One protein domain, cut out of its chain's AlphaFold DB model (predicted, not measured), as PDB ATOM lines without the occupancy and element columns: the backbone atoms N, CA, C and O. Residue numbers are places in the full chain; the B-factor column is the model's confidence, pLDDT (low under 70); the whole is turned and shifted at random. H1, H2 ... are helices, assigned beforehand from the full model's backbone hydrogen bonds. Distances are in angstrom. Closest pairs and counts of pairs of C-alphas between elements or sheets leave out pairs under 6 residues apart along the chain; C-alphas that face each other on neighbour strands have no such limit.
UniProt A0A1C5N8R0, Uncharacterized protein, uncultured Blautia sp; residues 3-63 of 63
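What this domain is: This is residues 3 to 63 of the 63 residues of an uncharacterized protein of uncultured Blautia sp (UniProt A0A1C5N8R0). Two helices make a bare L: after a short unnamed lead-in, the long H1 forms one arm, the chain turns a corner at residues 40 to 43, and the shorter H2 forms the other arm. Nothing packs on either arm. The printed part has 61 residues with two named helices, H1 then H2, and no named strand; its class is all helix. It is extended, with a radius of gyration of the C-alphas of 19.5 A, and flat, spanning 54 by 39 by 13 A.

How they stand to each other: H1, residues 9 to 39, and H2, residues 44 to 61, are apart, joined by a tight link of 4 residues. Residues 3 to 31, 37 to 42 and 47 to 63 stand free. Every O i to N i+4 pair is within hydrogen-bond range in H1 and H2.

Where its parts are: H1 runs 44.4 A from C-alpha 9 at (-65.818, 31.476, 29.563) to C-alpha 39 at (-41.604, 6.176, 2.245). H2 runs 26.1 A, ending with C-alpha 61 at (-30.370, 38.191, -3.092).

The domain as a whole: The two C-alphas farthest apart, of Glu 4 and Glu 62, are 57.0 A apart. The printed part has no cut. Its mean pLDDT is 74.8; residue 3, residues 35 to 50, residue 53 and residues 56 to 63 are under 70.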
ATOM      1  N   GLU A   3     -64.064  31.335  38.474       63.72
ATOM      2  CA  GLU A   3     -64.103  32.756  38.858       63.72
ATOM      3  C   GLU A   3     -62.910  33.179  39.736       63.72
ATOM      4  O   GLU A   3     -62.465  34.317  39.644       63.72
ATOM      5  N   GLU A   4     -62.327  32.264  40.521       70.56
ATOM      6  CA  GLU A   4     -61.126  32.539  41.337       70.56
ATOM      7  C   GLU A   4     -59.852  32.642  40.487       70.56
ATOM      8  O   GLU A   4     -58.897  33.303  40.885       70.56
ATOM      9  N   LEU A   5     -59.842  32.019  39.301       71.88
ATOM     10  CA  LEU A   5     -58.759  32.137  38.320       71.88
ATOM     11  C   LEU A   5     -58.918  33.355  37.393       71.88
ATOM     12  O   LEU A   5     -58.033  33.610  36.580       71.88
ATOM     13  N   GLY A   6     -60.035  34.090  37.467       73.75
ATOM     14  CA  GLY A   6     -60.308  35.230  36.582       73.75
ATOM     15  C   GLY A   6     -60.448  34.857  35.098       73.75
ATOM     16  O   GLY A   6     -60.412  35.731  34.233       73.75
ATOM     17  N   ILE A   7     -60.603  33.568  34.779       79.00
ATOM     18  CA  ILE A   7     -60.747  33.094  33.402       79.00
ATOM     19  C   ILE A   7     -62.224  33.142  33.035       79.00
ATOM     20  O   ILE A   7     -63.039  32.359  33.520       79.00
ATOM     21  N   SER A   8     -62.560  34.067  32.140       85.69
ATOM     22  CA  SER A   8     -63.894  34.124  31.559       85.69
ATOM     23  C   SER A   8     -64.137  32.926  30.634       85.69
ATOM     24  O   SER A   8     -63.217  32.414  29.987       85.69
ATOM     25  N   PHE A   9     -65.401  32.517  30.507       83.00
ATOM     26  CA  PHE A   9     -65.818  31.476  29.563       83.00
ATOM     27  C   PHE A   9     -65.377  31.781  28.117       83.00
ATOM     28  O   PHE A   9     -64.968  30.879  27.388       83.00
ATOM     29  N   GLY A  10     -65.376  33.059  27.719       88.75
ATOM     30  CA  GLY A  10     -64.900  33.488  26.402       88.75
ATOM     31  C   GLY A  10     -63.400  33.254  26.210       88.75
ATOM     32  O   GLY A  10     -62.978  32.760  25.167       88.75
ATOM     33  N   THR A  11     -62.596  33.525  27.238       89.50
ATOM     34  CA  THR A  11     -61.147  33.275  27.212       89.50
ATOM     35  C   THR A  11     -60.850  31.782  27.099       89.50
ATOM     36  O   THR A  11     -60.009  31.381  26.296       89.50
ATOM     37  N   ALA A  12     -61.580  30.944  27.840       88.75
ATOM     38  CA  ALA A  12     -61.436  29.494  27.759       88.75
ATOM     39  C   ALA A  12     -61.753  28.960  26.350       88.75
ATOM     40  O   ALA A  12     -61.011  28.134  25.823       88.75
ATOM     41  N   LEU A  13     -62.805  29.475  25.707       92.62
ATOM     42  CA  LEU A  13     -63.168  29.106  24.336       92.62
ATOM     43  C   LEU A  13     -62.067  29.438  23.321       92.62
ATOM     44  O   LEU A  13     -61.756  28.612  22.464       92.62
ATOM     45  N   ILE A  14     -61.451  30.616  23.432       93.31
ATOM     46  CA  ILE A  14     -60.356  31.030  22.544       93.31
ATOM     47  C   ILE A  14     -59.145  30.112  22.720       93.31
ATOM     48  O   ILE A  14     -58.576  29.653  21.731       93.31
ATOM     49  N   VAL A  15     -58.774  29.803  23.966       93.00
ATOM     50  CA  VAL A  15     -57.649  28.903  24.259       93.00
ATOM     51  C   VAL A  15     -57.918  27.498  23.721       93.00
ATOM     52  O   VAL A  15     -57.038  26.907  23.100       93.00
ATOM     53  N   LEU A  16     -59.135  26.977  23.891       92.69
ATOM     54  CA  LEU A  16     -59.526  25.675  23.347       92.69
ATOM     55  C   LEU A  16     -59.454  25.646  21.817       92.69
ATOM     56  O   LEU A  16     -58.955  24.676  21.246       92.69
ATOM     57  N   LEU A  17     -59.906  26.709  21.148       95.06
ATOM     58  CA  LEU A  17     -59.804  26.829  19.695       95.06
ATOM     59  C   LEU A  17     -58.343  26.895  19.240       95.06
ATOM     60  O   LEU A  17     -57.952  26.140  18.352       95.06
ATOM     61  N   ALA A  18     -57.525  27.737  19.869       95.06
ATOM     62  CA  ALA A  18     -56.102  27.840  19.555       95.06
ATOM     63  C   ALA A  18     -55.394  26.487  19.727       95.06
ATOM     64  O   ALA A  18     -54.684  26.034  18.828       95.06
ATOM     65  N   LEU A  19     -55.658  25.795  20.838       95.31
ATOM     66  CA  LEU A  19     -55.095  24.480  21.118       95.31
ATOM     67  C   LEU A  19     -55.537  23.436  20.082       95.31
ATOM     68  O   LEU A  19     -54.708  22.668  19.595       95.31
ATOM     69  N   TYR A  20     -56.814  23.433  19.688       94.75
ATOM     70  CA  TYR A  20     -57.319  22.549  18.637       94.75
ATOM     71  C   TYR A  20     -56.583  22.760  17.310       94.75
ATOM     72  O   TYR A  20     -56.194  21.787  16.661       94.75
ATOM     73  N   PHE A  21     -56.360  24.014  16.910       94.00
ATOM     74  CA  PHE A  21     -55.650  24.321  15.670       94.00
ATOM     75  C   PHE A  21     -54.186  23.889  15.719       94.00
ATOM     76  O   PHE A  21     -53.724  23.275  14.758       94.00
ATOM     77  N   ILE A  22     -53.482  24.133  16.830       92.62
ATOM     78  CA  ILE A  22     -52.085  23.706  16.987       92.62
ATOM     79  C   ILE A  22     -51.973  22.184  16.918       92.62
ATOM     80  O   ILE A  22     -51.150  21.674  16.161       92.62
ATOM     81  N   ILE A  23     -52.829  21.447  17.631       93.06
ATOM     82  CA  ILE A  23     -52.814  19.977  17.595       93.06
ATOM     83  C   ILE A  23     -53.157  19.475  16.189       93.06
ATOM     84  O   ILE A  23     -52.459  18.621  15.651       93.06
ATOM     85  N   LYS A  24     -54.192  20.025  15.544       89.44
ATOM     86  CA  LYS A  24     -54.579  19.649  14.176       89.44
ATOM     87  C   LYS A  24     -53.458  19.901  13.166       89.44
ATOM     88  O   LYS A  24     -53.269  19.097  12.253       89.44
ATOM     89  N   TRP A  25     -52.737  21.005  13.318       90.38
ATOM     90  CA  TRP A  25     -51.603  21.370  12.475       90.38
ATOM     91  C   TRP A  25     -50.404  20.449  12.727       90.38
ATOM     92  O   TRP A  25     -49.864  19.888  11.778       90.38
ATOM     93  N   ALA A  26     -50.073  20.185  13.994       89.12
ATOM     94  CA  ALA A  26     -49.007  19.264  14.383       89.12
ATOM     95  C   ALA A  26     -49.272  17.828  13.914       89.12
ATOM     96  O   ALA A  26     -48.363  17.170  13.429       89.12
ATOM     97  N   VAL A  27     -50.518  17.353  13.984       87.38
ATOM     98  CA  VAL A  27     -50.893  16.025  13.478       87.38
ATOM     99  C   VAL A  27     -50.774  15.971  11.957       87.38
ATOM    100  O   VAL A  27     -50.174  15.043  11.426       87.38
ATOM    101  N   LYS A  28     -51.291  16.970  11.230       79.50
ATOM    102  CA  LYS A  28     -51.173  17.008   9.765       79.50
ATOM    103  C   LYS A  28     -49.718  17.067   9.296       79.50
ATOM    104  O   LYS A  28     -49.362  16.349   8.368       79.50
ATOM    105  N   ASN A  29     -48.893  17.885   9.939       83.00
ATOM    106  CA  ASN A  29     -47.485  18.025   9.577       83.00
ATOM    107  C   ASN A  29     -46.652  16.832  10.041       83.00
ATOM    108  O   ASN A  29     -45.847  16.328   9.272       83.00
ATOM    109  N   GLY A  30     -46.896  16.318  11.246       80.81
ATOM    110  CA  GLY A  30     -46.221  15.129  11.761       80.81
ATOM    111  C   GLY A  30     -46.523  13.878  10.936       80.81
ATOM    112  O   GLY A  30     -45.630  13.072  10.709       80.81
ATOM    113  N   ILE A  31     -47.751  13.734  10.420       76.50
ATOM    114  CA  ILE A  31     -48.087  12.648   9.488       76.50
ATOM    115  C   ILE A  31     -47.345  12.825   8.159       76.50
ATOM    116  O   ILE A  31     -46.845  11.833   7.639       76.50
ATOM    117  N   LYS A  32     -47.236  14.049   7.618       70.81
ATOM    118  CA  LYS A  32     -46.445  14.317   6.401       70.81
ATOM    119  C   LYS A  32     -44.962  13.980   6.601       70.81
ATOM    120  O   LYS A  32     -44.383  13.299   5.763       70.81
ATOM    121  N   GLU A  33     -44.392  14.380   7.734       74.00
ATOM    122  CA  GLU A  33     -43.001  14.107   8.113       74.00
ATOM    123  C   GLU A  33     -42.735  12.599   8.256       74.00
ATOM    124  O   GLU A  33     -41.795  12.068   7.675       74.00
ATOM    125  N   ALA A  34     -43.615  11.881   8.963       75.00
ATOM    126  CA  ALA A  34     -43.494  10.436   9.131       75.00
ATOM    127  C   ALA A  34     -43.710   9.681   7.812       75.00
ATOM    128  O   ALA A  34     -43.040   8.686   7.554       75.00
ATOM    129  N   TYR A  35     -44.613  10.148   6.942       64.75
ATOM    130  CA  TYR A  35     -44.775   9.572   5.606       64.75
ATOM    131  C   TYR A  35     -43.527   9.767   4.744       64.75
ATOM    132  O   TYR A  35     -43.159   8.845   4.012       64.75
ATOM    133  N   ARG A  36     -42.882  10.934   4.842       65.12
ATOM    134  CA  ARG A  36     -41.615  11.237   4.172       65.12
ATOM    135  C   ARG A  36     -40.494  10.317   4.652       65.12
ATOM    136  O   ARG A  36     -39.813   9.725   3.818       65.12
ATOM    137  N   ASP A  37     -40.374  10.137   5.963       69.69
ATOM    138  CA  ASP A  37     -39.360   9.279   6.586       69.69
ATOM    139  C   ASP A  37     -39.567   7.790   6.249       69.69
ATOM    140  O   ASP A  37     -38.643   7.100   5.826       69.69
ATOM    141  N   ILE A  38     -40.809   7.299   6.328       68.38
ATOM    142  CA  ILE A  38     -41.137   5.887   6.060       68.38
ATOM    143  C   ILE A  38     -41.073   5.554   4.563       68.38
ATOM    144  O   ILE A  38     -40.667   4.454   4.189       68.38
ATOM    145  N   THR A  39     -41.506   6.465   3.687       63.34
ATOM    146  CA  THR A  39     -41.604   6.176   2.245       63.34
ATOM    147  C   THR A  39     -40.290   6.449   1.515       63.34
ATOM    148  O   THR A  39     -40.081   5.894   0.437       63.34
ATOM    149  N   GLY A  40     -39.401   7.298   2.052       58.09
ATOM    150  CA  GLY A  40     -38.114   7.642   1.430       58.09
ATOM    151  C   GLY A  40     -38.229   8.244   0.021       58.09
ATOM    152  O   GLY A  40     -37.230   8.421  -0.674       58.09
ATOM    153  N   LYS A  41     -39.452   8.541  -0.431       57.78
ATOM    154  CA  LYS A  41     -39.745   9.213  -1.690       57.78
ATOM    155  C   LYS A  41     -40.082  10.644  -1.341       57.78
ATOM    156  O   LYS A  41     -41.105  10.889  -0.708       57.78
ATOM    157  N   ILE A  42     -39.230  11.562  -1.780       56.03
ATOM    158  CA  ILE A  42     -39.564  12.980  -1.854       56.03
ATOM    159  C   ILE A  42     -40.856  13.057  -2.675       56.03
ATOM    160  O   ILE A  42     -40.878  12.721  -3.861       56.03
ATOM    161  N   THR A  43     -41.973  13.358  -2.019       59.50
ATOM    162  CA  THR A  43     -43.247  13.585  -2.702       59.50
ATOM    163  C   THR A  43     -43.099  14.798  -3.614       59.50
ATOM    164  O   THR A  43     -42.373  15.725  -3.277       59.50
ATOM    165  N   ALA A  44     -43.787  14.812  -4.759       59.78
ATOM    166  CA  ALA A  44     -43.713  15.924  -5.715       59.78
ATOM    167  C   ALA A  44     -43.984  17.301  -5.065       59.78
ATOM    168  O   ALA A  44     -43.383  18.288  -5.470       59.78
ATOM    169  N   GLU A  45     -44.798  17.335  -4.002       62.69
ATOM    170  CA  GLU A  45     -45.035  18.525  -3.171       62.69
ATOM    171  C   GLU A  45     -43.770  19.065  -2.470       62.69
ATOM    172  O   GLU A  45     -43.648  20.275  -2.326       62.69
ATOM    173  N   ASP A  46     -42.832  18.213  -2.036       63.88
ATOM    174  CA  ASP A  46     -41.585  18.659  -1.387       63.88
ATOM    175  C   ASP A  46     -40.574  19.185  -2.415       63.88
ATOM    176  O   ASP A  46     -39.854  20.131  -2.117       63.88
ATOM    177  N   ILE A  47     -40.554  18.629  -3.636       66.38
ATOM    178  CA  ILE A  47     -39.728  19.158  -4.736       66.38
ATOM    179  C   ILE A  47     -40.249  20.534  -5.153       66.38
ATOM    180  O   ILE A  47     -39.459  21.461  -5.278       66.38
ATOM    181  N   GLU A  48     -41.566  20.697  -5.321       66.75
ATOM    182  CA  GLU A  48     -42.149  22.014  -5.599       66.75
ATOM    183  C   GLU A  48     -41.910  22.992  -4.445       66.75
ATOM    184  O   GLU A  48     -41.550  24.138  -4.694       66.75
ATOM    185  N   ALA A  49     -42.047  22.564  -3.186       69.19
ATOM    186  CA  ALA A  49     -41.771  23.425  -2.038       69.19
ATOM    187  C   ALA A  49     -40.292  23.841  -1.965       69.19
ATOM    188  O   ALA A  49     -40.006  25.006  -1.704       69.19
ATOM    189  N   GLU A  50     -39.353  22.930  -2.227       67.75
ATOM    190  CA  GLU A  50     -37.918  23.232  -2.280       67.75
ATOM    191  C   GLU A  50     -37.575  24.145  -3.466       67.75
ATOM    192  O   GLU A  50     -36.808  25.092  -3.305       67.75
ATOM    193  N   GLN A  51     -38.181  23.925  -4.638       70.75
ATOM    194  CA  GLN A  51     -38.008  24.794  -5.804       70.75
ATOM    195  C   GLN A  51     -38.556  26.199  -5.554       70.75
ATOM    196  O   GLN A  51     -37.853  27.166  -5.829       70.75
ATOM    197  N   ILE A  52     -39.751  26.323  -4.974       72.00
ATOM    198  CA  ILE A  52     -40.343  27.619  -4.622       72.00
ATOM    199  C   ILE A  52     -39.508  28.313  -3.538       72.00
ATOM    200  O   ILE A  52     -39.278  29.514  -3.628       72.00
ATOM    201  N   CYS A  53     -39.012  27.588  -2.529       69.94
ATOM    202  CA  CYS A  53     -38.123  28.153  -1.509       69.94
ATOM    203  C   CYS A  53     -36.787  28.632  -2.096       69.94
ATOM    204  O   CYS A  53     -36.327  29.713  -1.737       69.94
ATOM    205  N   ASN A  54     -36.179  27.868  -3.011       71.88
ATOM    206  CA  ASN A  54     -34.953  28.279  -3.699       71.88
ATOM    207  C   ASN A  54     -35.189  29.480  -4.624       71.88
ATOM    208  O   ASN A  54     -34.367  30.391  -4.658       71.88
ATOM    209  N   GLU A  55     -36.307  29.510  -5.350       71.38
ATOM    210  CA  GLU A  55     -36.671  30.629  -6.222       71.38
ATOM    211  C   GLU A  55     -36.938  31.896  -5.401       71.38
ATOM    212  O   GLU A  55     -36.374  32.944  -5.691       71.38
ATOM    213  N   LEU A  56     -37.704  31.804  -4.310       69.44
ATOM    214  CA  LEU A  56     -37.941  32.933  -3.404       69.44
ATOM    215  C   LEU A  56     -36.657  33.437  -2.726       69.44
ATOM    216  O   LEU A  56     -36.510  34.645  -2.574       69.44
ATOM    217  N   GLY A  57     -35.726  32.548  -2.364       60.88
ATOM    218  CA  GLY A  57     -34.436  32.932  -1.781       60.88
ATOM    219  C   GLY A  57     -33.514  33.655  -2.767       60.88
ATOM    220  O   GLY A  57     -32.869  34.632  -2.400       60.88
ATOM    221  N   LEU A  58     -33.499  33.244  -4.040       59.38
ATOM    222  CA  LEU A  58     -32.729  33.928  -5.089       59.38
ATOM    223  C   LEU A  58     -33.287  35.323  -5.415       59.38
ATOM    224  O   LEU A  58     -32.518  36.237  -5.702       59.38
ATOM    225  N   ASN A  59     -34.603  35.513  -5.300       58.03
ATOM    226  CA  ASN A  59     -35.257  36.803  -5.546       58.03
ATOM    227  C   ASN A  59     -34.946  37.858  -4.468       58.03
ATOM    228  O   ASN A  59     -35.115  39.054  -4.710       58.03
ATOM    229  N   GLU A  60     -34.535  37.431  -3.269       60.19
ATOM    230  CA  GLU A  60     -34.128  38.329  -2.184       60.19
ATOM    231  C   GLU A  60     -32.645  38.723  -2.274       60.19
ATOM    232  O   GLU A  60     -32.292  39.820  -1.848       60.19
ATOM    233  N   GLU A  61     -31.793  37.881  -2.873       57.91
ATOM    234  CA  GLU A  61     -30.370  38.191  -3.092       57.91
ATOM    235  C   GLU A  61     -30.113  39.074  -4.330       57.91
ATOM    236  O   GLU A  61     -29.035  39.656  -4.455       57.91
ATOM    237  N   GLU A  62     -31.097  39.236  -5.223       55.78
ATOM    238  CA  GLU A  62     -30.994  40.072  -6.432       55.78
ATOM    239  C   GLU A  62     -31.448  41.542  -6.234       55.78
ATOM    240  O   GLU A  62     -31.727  42.240  -7.214       55.78
ATOM    241  N   LYS A  63     -31.523  42.047  -4.988       45.38
ATOM    242  CA  LYS A  63     -31.888  43.447  -4.684       45.38
ATOM    243  C   LYS A  63     -30.825  44.233  -3.917       45.38
ATOM    244  O   LYS A  63     -30.373  43.762  -2.853       45.38
TER     245      LYS A  63